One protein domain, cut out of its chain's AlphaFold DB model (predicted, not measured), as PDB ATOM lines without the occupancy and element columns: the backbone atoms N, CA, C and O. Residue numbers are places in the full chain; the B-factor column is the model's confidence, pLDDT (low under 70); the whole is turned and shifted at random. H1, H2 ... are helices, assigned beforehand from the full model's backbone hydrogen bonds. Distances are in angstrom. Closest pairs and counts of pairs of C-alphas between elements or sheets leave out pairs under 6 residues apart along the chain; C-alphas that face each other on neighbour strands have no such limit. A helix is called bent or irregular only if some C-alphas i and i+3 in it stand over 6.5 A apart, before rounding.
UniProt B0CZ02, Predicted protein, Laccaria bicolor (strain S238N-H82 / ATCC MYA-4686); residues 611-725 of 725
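Overview. This is residues 611 to 725 of the 725 residues of the protein "Predicted protein" of Laccaria bicolor (strain S238N-H82 / ATCC MYA-4686) (UniProt B0CZ02). Helices H3 and H5 lie side by side, running opposite ways, with H1 reaching past them at one end and H2 with short H4 at the other, only just a rod. H1, H3 and H5 form a bundle, helices lying roughly alongside. The 115 printed residues, all helix in class, hold five named helices, H1 to H5 in order, only just compact, close to loose: radius of gyration of the C-alphas 16.0 A, spans 56 by 28 by 17 A.

Along the chain. H1, residues 612 to 634, begins at C-alpha (135.984, 175.804, 152.185) and measures 33.4 A. H2 is 648 to 663, 21.8 A; H3 674 to 686, 18.1 A; H4 689 to 694. H5, 697 to 722, 38.5 A, ends at (142.100, 165.283, 158.479); it is irregular, C-alphas 716 and 719 being 7.7 A apart.

Arrangement. H1 touches H5 through residues 617 to 625, closest C-alphas Gly 621 and Phe 722, 4.2 A. H2, the hub, touches H1, H3 and H4, for instance C-alphas Ala 662 and Ile 681, 5.5 A. H3 touches H5 at 5 degrees, a shallow tilt, closest C-alphas Arg 682 and Val 707, 6.5 A. Every O i to N i+4 pair is within hydrogen-bond range in H1 to H4, 18 of 22 in H5.

Size, cuts and confidence. The printed part has no cut; the H1 to H2 link is long. Residues 724 to 725 are under pLDDT 70.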
ATOM      1  N   SER A 611     140.348 177.914 151.751       88.88
ATOM      2  CA  SER A 611     139.221 177.399 150.977       88.88
ATOM      3  C   SER A 611     138.264 176.625 151.880       88.88
ATOM      4  O   SER A 611     138.642 176.094 152.925       88.88
ATOM      5  N   MET A 612     137.015 176.514 151.439       81.50
ATOM      6  CA  MET A 612     135.984 175.804 152.185       81.50
ATOM      7  C   MET A 612     136.396 174.358 152.511       81.50
ATOM      8  O   MET A 612     136.314 173.912 153.652       81.50
ATOM      9  N   LYS A 613     136.977 173.657 151.532       86.06
ATOM     10  CA  LYS A 613     137.500 172.299 151.714       86.06
ATOM     11  C   LYS A 613     138.632 172.231 152.753       86.06
ATOM     12  O   LYS A 613     138.627 171.345 153.596       86.06
ATOM     13  N   GLN A 614     139.573 173.178 152.740       90.50
ATOM     14  CA  GLN A 614     140.658 173.238 153.735       90.50
ATOM     15  C   GLN A 614     140.132 173.503 155.152       90.50
ATOM     16  O   GLN A 614     140.613 172.891 156.104       90.50
ATOM     17  N   LYS A 615     139.134 174.386 155.294       87.88
ATOM     18  CA  LYS A 615     138.460 174.643 156.576       87.88
ATOM     19  C   LYS A 615     137.815 173.374 157.119       87.88
ATOM     20  O   LYS A 615     137.994 173.074 158.294       87.88
ATOM     21  N   MET A 616     137.132 172.619 156.257       85.81
ATOM     22  CA  MET A 616     136.522 171.345 156.637       85.81
ATOM     23  C   MET A 616     137.569 170.358 157.165       85.81
ATOM     24  O   MET A 616     137.452 169.926 158.307       85.81
ATOM     25  N   HIS A 617     138.645 170.111 156.406       90.31
ATOM     26  CA  HIS A 617     139.720 169.203 156.828       90.31
ATOM     27  C   HIS A 617     140.345 169.612 158.168       90.31
ATOM     28  O   HIS A 617     140.658 168.761 158.997       90.31
ATOM     29  N   LEU A 618     140.526 170.914 158.412       92.00
ATOM     30  CA  LEU A 618     141.046 171.416 159.687       92.00
ATOM     31  C   LEU A 618     140.078 171.202 160.851       92.00
ATOM     32  O   LEU A 618     140.526 170.852 161.943       92.00
ATOM     33  N   LEU A 619     138.777 171.413 160.643       87.94
ATOM     34  CA  LEU A 619     137.758 171.188 161.672       87.94
ATOM     35  C   LEU A 619     137.595 169.692 161.982       87.94
ATOM     36  O   LEU A 619     137.533 169.317 163.152       87.94
ATOM     37  N   GLU A 620     137.614 168.839 160.958       88.00
ATOM     38  CA  GLU A 620     137.619 167.377 161.100       88.00
ATOM     39  C   GLU A 620     138.879 166.897 161.827       88.00
ATOM     40  O   GLU A 620     138.785 166.145 162.800       88.00
ATOM     41  N   GLY A 621     140.040 167.430 161.434       92.75
ATOM     42  CA  GLY A 621     141.315 167.256 162.121       92.75
ATOM     43  C   GLY A 621     141.234 167.609 163.596       92.75
ATOM     44  O   GLY A 621     141.590 166.800 164.448       92.75
ATOM     45  N   TYR A 622     140.718 168.796 163.913       91.50
ATOM     46  CA  TYR A 622     140.527 169.243 165.290       91.50
ATOM     47  C   TYR A 622     139.650 168.266 166.080       91.50
ATOM     48  O   TYR A 622     140.054 167.831 167.158       91.50
ATOM     49  N   HIS A 623     138.481 167.897 165.545       88.38
ATOM     50  CA  HIS A 623     137.561 166.961 166.193       88.38
ATOM     51  C   HIS A 623     138.236 165.608 166.449       88.38
ATOM     52  O   HIS A 623     138.273 165.127 167.581       88.38
ATOM     53  N   SER A 624     138.824 165.017 165.407       92.12
ATOM     54  CA  SER A 624     139.466 163.704 165.462       92.12
ATOM     55  C   SER A 624     140.639 163.675 166.449       92.12
ATOM     56  O   SER A 624     140.761 162.739 167.240       92.12
ATOM     57  N   LEU A 625     141.478 164.716 166.459       94.44
ATOM     58  CA  LEU A 625     142.609 164.846 167.385       94.44
ATOM     59  C   LEU A 625     142.163 165.063 168.830       94.44
ATOM     60  O   LEU A 625     142.739 164.464 169.738       94.44
ATOM     61  N   PHE A 626     141.141 165.892 169.051       90.19
ATOM     62  CA  PHE A 626     140.597 166.135 170.383       90.19
ATOM     63  C   PHE A 626     140.021 164.847 170.981       90.19
ATOM     64  O   PHE A 626     140.382 164.465 172.096       90.19
ATOM     65  N   VAL A 627     139.180 164.140 170.217       88.75
ATOM     66  CA  VAL A 627     138.612 162.844 170.615       88.75
ATOM     67  C   VAL A 627     139.720 161.824 170.872       88.75
ATOM     68  O   VAL A 627     139.709 161.155 171.904       88.75
ATOM     69  N   TYR A 628     140.726 161.746 169.997       93.31
ATOM     70  CA  TYR A 628     141.863 160.850 170.204       93.31
ATOM     71  C   TYR A 628     142.664 161.193 171.459       93.31
ATOM     72  O   TYR A 628     143.027 160.295 172.218       93.31
ATOM     73  N   SER A 629     142.888 162.479 171.749       92.38
ATOM     74  CA  SER A 629     143.528 162.880 173.002       92.38
ATOM     75  C   SER A 629     142.706 162.445 174.215       92.38
ATOM     76  O   SER A 629     143.301 162.013 175.199       92.38
ATOM     77  N   LYS A 630     141.370 162.531 174.163       89.12
ATOM     78  CA  LYS A 630     140.482 162.031 175.226       89.12
ATOM     79  C   LYS A 630     140.602 160.528 175.419       89.12
ATOM     80  O   LYS A 630     140.821 160.075 176.541       89.12
ATOM     81  N   HIS A 631     140.574 159.786 174.321       91.06
ATOM     82  CA  HIS A 631     140.770 158.346 174.340       91.06
ATOM     83  C   HIS A 631     142.132 157.951 174.938       91.06
ATOM     84  O   HIS A 631     142.208 157.015 175.733       91.06
ATOM     85  N   LEU A 632     143.203 158.698 174.633       91.62
ATOM     86  CA  LEU A 632     144.523 158.480 175.230       91.62
ATOM     87  C   LEU A 632     144.539 158.696 176.750       91.62
ATOM     88  O   LEU A 632     145.248 157.967 177.440       91.62
ATOM     89  N   TYR A 633     143.773 159.647 177.297       90.00
ATOM     90  CA  TYR A 633     143.667 159.796 178.759       90.00
ATOM     91  C   TYR A 633     142.966 158.596 179.399       90.00
ATOM     92  O   TYR A 633     143.397 158.118 180.447       90.00
ATOM     93  N   ALA A 634     141.912 158.087 178.755       89.25
ATOM     94  CA  ALA A 634     141.114 156.980 179.274       89.25
ATOM     95  C   ALA A 634     141.791 155.607 179.103       89.25
ATOM     96  O   ALA A 634     141.616 154.714 179.936       89.25
ATOM     97  N   THR A 635     142.582 155.428 178.042       93.00
ATOM     98  CA  THR A 635     143.092 154.117 177.623       93.00
ATOM     99  C   THR A 635     144.615 154.102 177.559       93.00
ATOM    100  O   THR A 635     145.234 154.646 176.646       93.00
ATOM    101  N   ALA A 636     145.231 153.413 178.523       96.56
ATOM    102  CA  ALA A 636     146.671 153.180 178.523       96.56
ATOM    103  C   ALA A 636     147.108 152.329 177.311       96.56
ATOM    104  O   ALA A 636     146.410 151.367 176.969       96.56
ATOM    105  N   PRO A 637     148.285 152.601 176.707       97.19
ATOM    106  CA  PRO A 637     148.883 151.729 175.704       97.19
ATOM    107  C   PRO A 637     148.991 150.281 176.192       97.19
ATOM    108  O   PRO A 637     149.194 150.020 177.382       97.19
ATOM    109  N   ILE A 638     148.861 149.324 175.271       97.06
ATOM    110  CA  ILE A 638     148.908 147.898 175.604       97.06
ATOM    111  C   ILE A 638     150.310 147.540 176.106       97.06
ATOM    112  O   ILE A 638     151.298 147.715 175.396       97.06
ATOM    113  N   LEU A 639     150.376 146.998 177.324       97.94
ATOM    114  CA  LEU A 639     151.612 146.506 177.924       97.94
ATOM    115  C   LEU A 639     151.809 145.015 177.613       97.94
ATOM    116  O   LEU A 639     151.145 144.149 178.192       97.94
ATOM    117  N   GLU A 640     152.749 144.722 176.715       97.88
ATOM    118  CA  GLU A 640     153.155 143.356 176.365       97.88
ATOM    119  C   GLU A 640     153.877 142.663 177.540       97.88
ATOM    120  O   GLU A 640     154.524 143.308 178.370       97.88
ATOM    121  N   GLN A 641     153.747 141.335 177.647       98.06
ATOM    122  CA  GLN A 641     154.383 140.569 178.722       98.06
ATOM    123  C   GLN A 641     155.880 140.401 178.471       98.06
ATOM    124  O   GLN A 641     156.288 139.750 177.510       98.06
ATOM    125  N   ALA A 642     156.703 140.908 179.390       97.94
ATOM    126  CA  ALA A 642     158.136 140.658 179.348       97.94
ATOM    127  C   ALA A 642     158.458 139.172 179.550       97.94
ATOM    128  O   ALA A 642     157.849 138.485 180.382       97.94
ATOM    129  N   LYS A 643     159.474 138.683 178.829       97.38
ATOM    130  CA  LYS A 643     159.988 137.317 178.988       97.38
ATOM    131  C   LYS A 643     160.413 137.100 180.444       97.38
ATOM    132  O   LYS A 643     161.307 137.774 180.937       97.38
ATOM    133  N   GLY A 644     159.757 136.162 181.128       95.69
ATOM    134  CA  GLY A 644     160.039 135.838 182.532       95.69
ATOM    135  C   GLY A 644     159.226 136.624 183.569       95.69
ATOM    136  O   GLY A 644     159.357 136.346 184.763       95.69
ATOM    137  N   CYS A 645     158.343 137.544 183.164       97.69
ATOM    138  CA  CYS A 645     157.458 138.226 184.106       97.69
ATOM    139  C   CYS A 645     156.387 137.266 184.653       97.69
ATOM    140  O   CYS A 645     155.446 136.890 183.951       97.69
ATOM    141  N   LYS A 646     156.515 136.893 185.933       97.75
ATOM    142  CA  LYS A 646     155.582 135.989 186.633       97.75
ATOM    143  C   LYS A 646     154.293 136.673 187.106       97.75
ATOM    144  O   LYS A 646     153.319 135.993 187.403       97.75
ATOM    145  N   PHE A 647     154.282 138.006 187.184       97.06
ATOM    146  CA  PHE A 647     153.186 138.794 187.762       97.06
ATOM    147  C   PHE A 647     152.664 139.854 186.784       97.06
ATOM    148  O   PHE A 647     152.424 141.003 187.160       97.06
ATOM    149  N   HIS A 648     152.494 139.478 185.513       97.62
ATOM    150  CA  HIS A 648     152.150 140.428 184.450       97.62
ATOM    151  C   HIS A 648     150.821 141.149 184.679       97.62
ATOM    152  O   HIS A 648     150.719 142.347 184.445       97.62
ATOM    153  N   SER A 649     149.820 140.467 185.239       97.81
ATOM    154  CA  SER A 649     148.539 141.090 185.596       97.81
ATOM    155  C   SER A 649     148.701 142.255 186.580       97.81
ATOM    156  O   SER A 649     148.055 143.287 186.418       97.81
ATOM    157  N   ARG A 650     149.614 142.139 187.557       97.62
ATOM    158  CA  ARG A 650     149.948 143.238 188.478       97.62
ATOM    159  C   ARG A 650     150.657 144.381 187.755       97.62
ATOM    160  O   ARG A 650     150.338 145.534 188.025       97.62
ATOM    161  N   CYS A 651     151.556 144.066 186.819       98.00
ATOM    162  CA  CYS A 651     152.224 145.069 185.986       98.00
ATOM    163  C   CYS A 651     151.214 145.848 185.133       98.00
ATOM    164  O   CYS A 651     151.294 147.068 185.085       98.00
ATOM    165  N   ILE A 652     150.230 145.172 184.524       97.94
ATOM    166  CA  ILE A 652     149.155 145.815 183.751       97.94
ATOM    167  C   ILE A 652     148.332 146.755 184.639       97.94
ATOM    168  O   ILE A 652     148.083 147.895 184.252       97.94
ATOM    169  N   SER A 653     147.909 146.305 185.825       97.38
ATOM    170  CA  SER A 653     147.131 147.151 186.741       97.38
ATOM    171  C   SER A 653     147.926 148.371 187.205       97.38
ATOM    172  O   SER A 653     147.412 149.487 187.165       97.38
ATOM    173  N   ALA A 654     149.191 148.177 187.590       97.81
ATOM    174  CA  ALA A 654     150.078 149.273 187.963       97.81
ATOM    175  C   ALA A 654     150.284 150.247 186.796       97.81
ATOM    176  O   ALA A 654     150.159 151.453 186.979       97.81
ATOM    177  N   TRP A 655     150.523 149.727 185.592       98.06
ATOM    178  CA  TRP A 655     150.676 150.527 184.383       98.06
ATOM    179  C   TRP A 655     149.454 151.396 184.102       98.06
ATOM    180  O   TRP A 655     149.611 152.595 183.913       98.06
ATOM    181  N   LYS A 656     148.239 150.838 184.160       97.19
ATOM    182  CA  LYS A 656     146.999 151.608 183.965       97.19
ATOM    183  C   LYS A 656     146.862 152.755 184.971       97.19
ATOM    184  O   LYS A 656     146.522 153.867 184.582       97.19
ATOM    185  N   ILE A 657     147.171 152.498 186.245       96.00
ATOM    186  CA  ILE A 657     147.112 153.515 187.307       96.00
ATOM    187  C   ILE A 657     148.145 154.621 187.060       96.00
ATOM    188  O   ILE A 657     147.820 155.806 187.140       96.00
ATOM    189  N   ARG A 658     149.397 154.251 186.759       97.44
ATOM    190  CA  ARG A 658     150.472 155.228 186.527       97.44
ATOM    191  C   ARG A 658     150.271 156.007 185.231       97.44
ATOM    192  O   ARG A 658     150.518 157.205 185.223       97.44
ATOM    193  N   TRP A 659     149.755 155.364 184.183       97.31
ATOM    194  CA  TRP A 659     149.357 156.027 182.944       97.31
ATOM    195  C   TRP A 659     148.314 157.110 183.204       97.31
ATOM    196  O   TRP A 659     148.559 158.253 182.838       97.31
ATOM    197  N   GLY A 660     147.208 156.782 183.886       93.69
ATOM    198  CA  GLY A 660     146.170 157.766 184.214       93.69
ATOM    199  C   GLY A 660     146.746 158.965 184.970       93.69
ATOM    200  O   GLY A 660     146.568 160.105 184.555       93.69
ATOM    201  N   SER A 661     147.565 158.704 185.995       94.50
ATOM    202  CA  SER A 661     148.237 159.763 186.761       94.50
ATOM    203  C   SER A 661     149.193 160.620 185.921       94.50
ATOM    204  O   SER A 661     149.269 161.827 186.142       94.50
ATOM    205  N   ALA A 662     149.946 160.025 184.991       96.12
ATOM    206  CA  ALA A 662     150.868 160.759 184.126       96.12
ATOM    207  C   ALA A 662     150.130 161.555 183.042       96.12
ATOM    208  O   ALA A 662     150.542 162.662 182.698       96.12
ATOM    209  N   ALA A 663     149.035 161.008 182.518       94.00
ATOM    210  CA  ALA A 663     148.214 161.637 181.497       94.00
ATOM    211  C   ALA A 663     147.410 162.825 182.064       94.00
ATOM    212  O   ALA A 663     147.245 163.833 181.384       94.00
ATOM    213  N   GLU A 664     146.993 162.767 183.330       90.12
ATOM    214  CA  GLU A 664     146.337 163.883 184.033       90.12
ATOM    215  C   GLU A 664     147.287 165.028 184.411       90.12
ATOM    216  O   GLU A 664     146.836 166.113 184.789       90.12
ATOM    217  N   HIS A 665     148.601 164.817 184.317       91.81
ATOM    218  CA  HIS A 665     149.563 165.836 184.698       91.81
ATOM    219  C   HIS A 665     149.421 167.081 183.797       91.81
ATOM    220  O   HIS A 665     149.397 166.955 182.567       91.81
ATOM    221  N   PRO A 666     149.361 168.303 184.371       89.00
ATOM    222  CA  PRO A 666     149.256 169.524 183.586       89.00
ATOM    223  C   PRO A 666     150.376 169.623 182.549       89.00
ATOM    224  O   PRO A 666     151.557 169.513 182.885       89.00
ATOM    225  N   SER A 667     149.992 169.867 181.297       90.25
ATOM    226  CA  SER A 667     150.902 170.086 180.176       90.25
ATOM    227  C   SER A 667     150.683 171.480 179.604       90.25
ATOM    228  O   SER A 667     149.555 171.965 179.539       90.25
ATOM    229  N   THR A 668     151.762 172.117 179.153       90.19
ATOM    230  CA  THR A 668     151.687 173.375 178.398       90.19
ATOM    231  C   THR A 668     151.194 173.165 176.965       90.19
ATOM    232  O   THR A 668     150.854 174.134 176.292       90.19
ATOM    233  N   ALA A 669     151.198 171.920 176.476       90.31
ATOM    234  CA  ALA A 669     150.719 171.581 175.146       90.31
ATOM    235  C   ALA A 669     149.187 171.681 175.068       90.31
ATOM    236  O   ALA A 669     148.478 171.391 176.032       90.31
ATOM    237  N   SER A 670     148.670 172.071 173.901       89.31
ATOM    238  CA  SER A 670     147.226 172.060 173.635       89.31
ATOM    239  C   SER A 670     146.679 170.628 173.637       89.31
ATOM    240  O   SER A 670     147.409 169.681 173.360       89.31
ATOM    241  N   ASP A 671     145.382 170.447 173.900       87.00
ATOM    242  CA  ASP A 671     144.696 169.139 173.824       87.00
ATOM    243  C   ASP A 671     144.826 168.487 172.446       87.00
ATOM    244  O   ASP A 671     144.895 167.270 172.343       87.00
ATOM    245  N   ASN A 672     144.964 169.298 171.400       90.69
ATOM    246  CA  ASN A 672     145.110 168.804 170.034       90.69
ATOM    247  C   ASN A 672     146.572 168.521 169.648       90.69
ATOM    248  O   ASN A 672     146.811 167.948 168.591       90.69
ATOM    249  N   ASP A 673     147.552 168.907 170.479       95.25
ATOM    250  CA  ASP A 673     148.970 168.600 170.254       95.25
ATOM    251  C   ASP A 673     149.335 167.249 170.886       95.25
ATOM    252  O   ASP A 673     150.060 167.141 171.883       95.25
ATOM    253  N   VAL A 674     148.771 166.198 170.295       96.25
ATOM    254  CA  VAL A 674     148.909 164.807 170.735       96.25
ATOM    255  C   VAL A 674     150.378 164.367 170.788       96.25
ATOM    256  O   VAL A 674     150.776 163.671 171.723       96.25
ATOM    257  N   VAL A 675     151.210 164.810 169.837       96.56
ATOM    258  CA  VAL A 675     152.653 164.497 169.779       96.56
ATOM    259  C   VAL A 675     153.385 165.034 171.005       96.56
ATOM    260  O   VAL A 675     154.080 164.277 171.698       96.56
ATOM    261  N   SER A 676     153.231 166.330 171.300       96.19
ATOM    262  CA  SER A 676     153.885 166.937 172.464       96.19
ATOM    263  C   SER A 676     153.354 166.351 173.768       96.19
ATOM    264  O   SER A 676     154.128 166.153 174.707       96.19
ATOM    265  N   ARG A 677     152.061 166.007 173.827       95.38
ATOM    266  CA  ARG A 677     151.453 165.365 174.999       95.38
ATOM    267  C   ARG A 677     151.990 163.964 175.254       95.38
ATOM    268  O   ARG A 677     152.447 163.708 176.362       95.38
ATOM    269  N   LEU A 678     152.020 163.085 174.254       96.94
ATOM    270  CA  LEU A 678     152.602 161.744 174.398       96.94
ATOM    271  C   LEU A 678     154.079 161.810 174.808       96.94
ATOM    272  O   LEU A 678     154.516 161.063 175.684       96.94
ATOM    273  N   SER A 679     154.831 162.755 174.237       97.06
ATOM    274  CA  SER A 679     156.229 163.000 174.615       97.06
ATOM    275  C   SER A 679     156.360 163.460 176.074       97.06
ATOM    276  O   SER A 679     157.259 163.021 176.791       97.06
ATOM    277  N   HIS A 680     155.450 164.321 176.538       97.00
ATOM    278  CA  HIS A 680     155.410 164.787 177.921       97.00
ATOM    279  C   HIS A 680     155.055 163.663 178.904       97.00
ATOM    280  O   HIS A 680     155.760 163.483 179.895       97.00
ATOM    281  N   ILE A 681     154.024 162.870 178.595       97.19
ATOM    282  CA  ILE A 681     153.596 161.713 179.397       97.19
ATOM    283  C   ILE A 681     154.737 160.706 179.515       97.19
ATOM    284  O   ILE A 681     155.054 160.253 180.615       97.19
ATOM    285  N   ARG A 682     155.409 160.398 178.399       97.88
ATOM    286  CA  ARG A 682     156.584 159.523 178.399       97.88
ATOM    287  C   ARG A 682     157.658 160.032 179.358       97.88
ATOM    288  O   ARG A 682     158.145 159.252 180.166       97.88
ATOM    289  N   LYS A 683     157.991 161.324 179.298       97.81
ATOM    290  CA  LYS A 683     158.990 161.926 180.189       97.81
ATOM    291  C   LYS A 683     158.594 161.800 181.664       97.81
ATOM    292  O   LYS A 683     159.422 161.430 182.486       97.81
ATOM    293  N   ILE A 684     157.324 162.049 181.995       97.50
ATOM    294  CA  ILE A 684     156.815 161.867 183.364       97.50
ATOM    295  C   ILE A 684     156.997 160.416 183.822       97.50
ATOM    296  O   ILE A 684     157.464 160.186 184.930       97.50
ATOM    297  N   LEU A 685     156.667 159.444 182.968       97.69
ATOM    298  CA  LEU A 685     156.793 158.015 183.272       97.69
ATOM    299  C   LEU A 685     158.255 157.542 183.356       97.69
ATOM    300  O   LEU A 685     158.564 156.607 184.097       97.69
ATOM    301  N   GLU A 686     159.166 158.170 182.613       97.62
ATOM    302  CA  GLU A 686     160.609 157.936 182.732       97.62
ATOM    303  C   GLU A 686     161.119 158.363 184.117       97.62
ATOM    304  O   GLU A 686     161.855 157.603 184.753       97.62
ATOM    305  N   ASP A 687     160.641 159.504 184.616       97.31
ATOM    306  CA  ASP A 687     160.992 160.061 185.929       97.31
ATOM    307  C   ASP A 687     160.147 159.476 187.094       97.31
ATOM    308  O   ASP A 687     160.392 159.767 188.268       97.31
ATOM    309  N   ASP A 688     159.165 158.617 186.797       97.56
ATOM    310  CA  ASP A 688     158.217 158.055 187.765       97.56
ATOM    311  C   ASP A 688     158.847 156.943 188.628       97.56
ATOM    312  O   ASP A 688     158.897 155.764 188.259       97.56
ATOM    313  N   PHE A 689     159.319 157.313 189.823       97.25
ATOM    314  CA  PHE A 689     159.891 156.367 190.785       97.25
ATOM    315  C   PHE A 689     158.918 155.228 191.169       97.25
ATOM    316  O   PHE A 689     159.322 154.067 191.057       97.25
ATOM    317  N   PRO A 690     157.650 155.482 191.557       97.38
ATOM    318  CA  PRO A 690     156.662 154.423 191.775       97.38
ATOM    319  C   PRO A 690     156.534 153.414 190.625       97.38
ATOM    320  O   PRO A 690     156.437 152.213 190.882       97.38
ATOM    321  N   LEU A 691     156.593 153.862 189.366       96.69
ATOM    322  CA  LEU A 691     156.537 152.957 188.213       96.69
ATOM    323  C   LEU A 691     157.690 151.940 188.233       96.69
ATOM    324  O   LEU A 691     157.477 150.764 187.943       96.69
ATOM    325  N   SER A 692     158.891 152.372 188.637       95.62
ATOM    326  CA  SER A 692     160.072 151.503 188.753       95.62
ATOM    327  C   SER A 692     159.980 150.456 189.865       95.62
ATOM    328  O   SER A 692     160.641 149.424 189.786       95.62
ATOM    329  N   VAL A 693     159.151 150.708 190.882       97.06
ATOM    330  CA  VAL A 693     158.909 149.778 191.993       97.06
ATOM    331  C   VAL A 693     157.806 148.779 191.637       97.06
ATOM    332  O   VAL A 693     157.867 147.616 192.033       97.06
ATOM    333  N   CYS A 694     156.784 149.222 190.901       97.25
ATOM    334  CA  CYS A 694     155.606 148.407 190.610       97.25
ATOM    335  C   CYS A 694     155.752 147.493 189.382       97.25
ATOM    336  O   CYS A 694     155.024 146.502 189.287       97.25
ATOM    337  N   LEU A 695     156.644 147.813 188.440       98.12
ATOM    338  CA  LEU A 695     156.908 147.004 187.246       98.12
ATOM    339  C   LEU A 695     158.261 146.302 187.377       98.12
ATOM    340  O   LEU A 695     159.204 146.853 187.939       98.12
ATOM    341  N   THR A 696     158.388 145.100 186.803       97.62
ATOM    342  CA  THR A 696     159.727 144.519 186.612       97.62
ATOM    343  C   THR A 696     160.541 145.413 185.667       97.62
ATOM    344  O   THR A 696     159.942 146.095 184.826       97.62
ATOM    345  N   PRO A 697     161.884 145.420 185.754       97.62
ATOM    346  CA  PRO A 697     162.720 146.235 184.873       97.62
ATOM    347  C   PRO A 697     162.391 146.049 183.385       97.62
ATOM    348  O   PRO A 697     162.287 147.024 182.644       97.62
ATOM    349  N   GLU A 698     162.131 144.812 182.963       98.06
ATOM    350  CA  GLU A 698     161.793 144.467 181.582       98.06
ATOM    351  C   GLU A 698     160.388 144.948 181.200       98.06
ATOM    352  O   GLU A 698     160.207 145.525 180.129       98.06
ATOM    353  N   CYS A 699     159.389 144.784 182.079       98.19
ATOM    354  CA  CYS A 699     158.049 145.330 181.841       98.19
ATOM    355  C   CYS A 699     158.061 146.863 181.786       98.19
ATOM    356  O   CYS A 699     157.286 147.442 181.032       98.19
ATOM    357  N   ARG A 700     158.929 147.536 182.553       98.00
ATOM    358  CA  ARG A 700     159.080 148.996 182.487       98.00
ATOM    359  C   ARG A 700     159.625 149.443 181.131       98.00
ATOM    360  O   ARG A 700     159.111 150.410 180.576       98.00
ATOM    361  N   ILE A 701     160.625 148.739 180.596       97.75
ATOM    362  CA  ILE A 701     161.160 149.011 179.253       97.75
ATOM    363  C   ILE A 701     160.044 148.858 178.213       97.75
ATOM    364  O   ILE A 701     159.773 149.809 177.484       97.75
ATOM    365  N   LEU A 702     159.318 147.732 178.231       98.12
ATOM    366  CA  LEU A 702     158.193 147.498 177.316       98.12
ATOM    367  C   LEU A 702     157.069 148.536 177.474       98.12
ATOM    368  O   LEU A 702     156.448 148.925 176.488       98.12
ATOM    369  N   ALA A 703     156.817 149.029 178.690       98.06
ATOM    370  CA  ALA A 703     155.844 150.094 178.926       98.06
ATOM    371  C   ALA A 703     156.259 151.402 178.236       98.06
ATOM    372  O   ALA A 703     155.464 151.983 177.500       98.06
ATOM    373  N   LEU A 704     157.507 151.847 178.398       98.19
ATOM    374  CA  LEU A 704     158.013 153.063 177.744       98.19
ATOM    375  C   LEU A 704     158.122 152.905 176.216       98.19
ATOM    376  O   LEU A 704     157.828 153.838 175.457       98.19
ATOM    377  N   GLU A 705     158.484 151.710 175.748       97.88
ATOM    378  CA  GLU A 705     158.456 151.355 174.328       97.88
ATOM    379  C   GLU A 705     157.032 151.392 173.770       97.88
ATOM    380  O   GLU A 705     156.840 151.895 172.665       97.88
ATOM    381  N   SER A 706     156.020 150.966 174.534       98.00
ATOM    382  CA  SER A 706     154.619 151.029 174.097       98.00
ATOM    383  C   SER A 706     154.142 152.469 173.854       98.00
ATOM    384  O   SER A 706     153.446 152.719 172.870       98.00
ATOM    385  N   VAL A 707     154.584 153.441 174.666       97.94
ATOM    386  CA  VAL A 707     154.294 154.873 174.440       97.94
ATOM    387  C   VAL A 707     154.988 155.374 173.173       97.94
ATOM    388  O   VAL A 707     154.395 156.099 172.377       97.94
ATOM    389  N   SER A 708     156.232 154.947 172.952       97.62
ATOM    390  CA  SER A 708     157.014 155.300 171.759       97.62
ATOM    391  C   SER A 708     156.405 154.713 170.485       97.62
ATOM    392  O   SER A 708     156.284 155.405 169.478       97.62
ATOM    393  N   LYS A 709     155.960 153.453 170.546       96.81
ATOM    394  CA  LYS A 709     155.224 152.773 169.478       96.81
ATOM    395  C   LYS A 709     153.935 153.524 169.160       96.81
ATOM    396  O   LYS A 709     153.674 153.776 167.989       96.81
ATOM    397  N   LYS A 710     153.184 153.947 170.185       96.69
ATOM    398  CA  LYS A 710     151.945 154.717 170.006       96.69
ATOM    399  C   LYS A 710     152.192 156.093 169.380       96.69
ATOM    400  O   LYS A 710     151.420 156.511 168.526       96.69
ATOM    401  N   LEU A 711     153.285 156.764 169.753       96.62
ATOM    402  CA  LEU A 711     153.712 158.020 169.133       96.62
ATOM    403  C   LEU A 711     154.025 157.837 167.639       96.62
ATOM    404  O   LEU A 711     153.507 158.588 166.817       96.62
ATOM    405  N   THR A 712     154.812 156.819 167.280       95.56
ATOM    406  CA  THR A 712     155.134 156.508 165.877       95.56
ATOM    407  C   THR A 712     153.887 156.132 165.076       95.56
ATOM    408  O   THR A 712     153.701 156.628 163.966       95.56
ATOM    409  N   GLU A 713     153.011 155.299 165.647       95.25
ATOM    410  CA  GLU A 713     151.721 154.920 165.057       95.25
ATOM    411  C   GLU A 713     150.878 156.166 164.756       95.25
ATOM    412  O   GLU A 713     150.453 156.357 163.616       95.25
ATOM    413  N   PHE A 714     150.716 157.054 165.741       95.94
ATOM    414  CA  PHE A 714     149.987 158.310 165.580       95.94
ATOM    415  C   PHE A 714     150.590 159.196 164.482       95.94
ATOM    416  O   PHE A 714     149.873 159.628 163.585       95.94
ATOM    417  N   THR A 715     151.905 159.436 164.492       94.44
ATOM    418  CA  THR A 715     152.556 160.275 163.472       94.44
ATOM    419  C   THR A 715     152.420 159.677 162.068       94.44
ATOM    420  O   THR A 715     152.167 160.405 161.107       94.44
ATOM    421  N   SER A 716     152.513 158.350 161.932       92.44
ATOM    422  CA  SER A 716     152.329 157.671 160.642       92.44
ATOM    423  C   SER A 716     150.890 157.785 160.111       92.44
ATOM    424  O   SER A 716     150.683 158.021 158.917       92.44
ATOM    425  N   ASN A 717     149.905 157.741 161.012       94.00
ATOM    426  CA  ASN A 717     148.473 157.821 160.713       94.00
ATOM    427  C   ASN A 717     147.895 159.239 160.814       94.00
ATOM    428  O   ASN A 717     146.689 159.423 160.665       94.00
ATOM    429  N   LEU A 718     148.732 160.259 161.023       94.38
ATOM    430  CA  LEU A 718     148.287 161.626 161.299       94.38
ATOM    431  C   LEU A 718     147.331 162.168 160.231       94.38
ATOM    432  O   LEU A 718     146.344 162.827 160.535       94.38
ATOM    433  N   HIS A 719     147.603 161.854 158.969       93.56
ATOM    434  CA  HIS A 719     146.799 162.291 157.835       93.56
ATOM    435  C   HIS A 719     145.368 161.734 157.820       93.56
ATOM    436  O   HIS A 719     144.487 162.390 157.270       93.56
ATOM    437  N   HIS A 720     145.109 160.589 158.462       92.94
ATOM    438  CA  HIS A 720     143.755 160.050 158.598       92.94
ATOM    439  C   HIS A 720     142.863 160.928 159.484       92.94
ATOM    440  O   HIS A 720     141.645 160.883 159.355       92.94
ATOM    441  N   HIS A 721     143.441 161.739 160.378       93.88
ATOM    442  CA  HIS A 721     142.654 162.630 161.233       93.88
ATOM    443  C   HIS A 721     142.001 163.778 160.453       93.88
ATOM    444  O   HIS A 721     141.010 164.321 160.920       93.88
ATOM    445  N   PHE A 722     142.530 164.131 159.279       92.88
ATOM    446  CA  PHE A 722     142.100 165.283 158.479       92.88
ATOM    447  C   PHE A 722     141.208 164.895 157.289       92.88
ATOM    448  O   PHE A 722     141.124 165.666 156.338       92.88
ATOM    449  N   ASP A 723     140.631 163.687 157.323       72.06
ATOM    450  CA  ASP A 723     139.773 163.074 156.296       72.06
ATOM    451  C   ASP A 723     140.100 163.509 154.854       72.06
ATOM    452  O   ASP A 723     139.340 164.179 154.161       72.06
ATOM    453  N   LEU A 724     141.310 163.164 154.403       61.22
ATOM    454  CA  LEU A 724     141.782 163.437 153.040       61.22
ATOM    455  C   LEU A 724     141.305 162.377 152.028       61.22
ATOM    456  O   LEU A 724     142.029 162.120 151.057       61.22
ATOM    457  N   ALA A 725     140.159 161.731 152.283       46.28
ATOM    458  CA  ALA A 725     139.600 160.691 151.420       46.28
ATOM    459  C   ALA A 725     139.356 161.192 149.990       46.28
ATOM    460  O   ALA A 725     138.750 162.277 149.803       46.28
TER     461      ALA A 725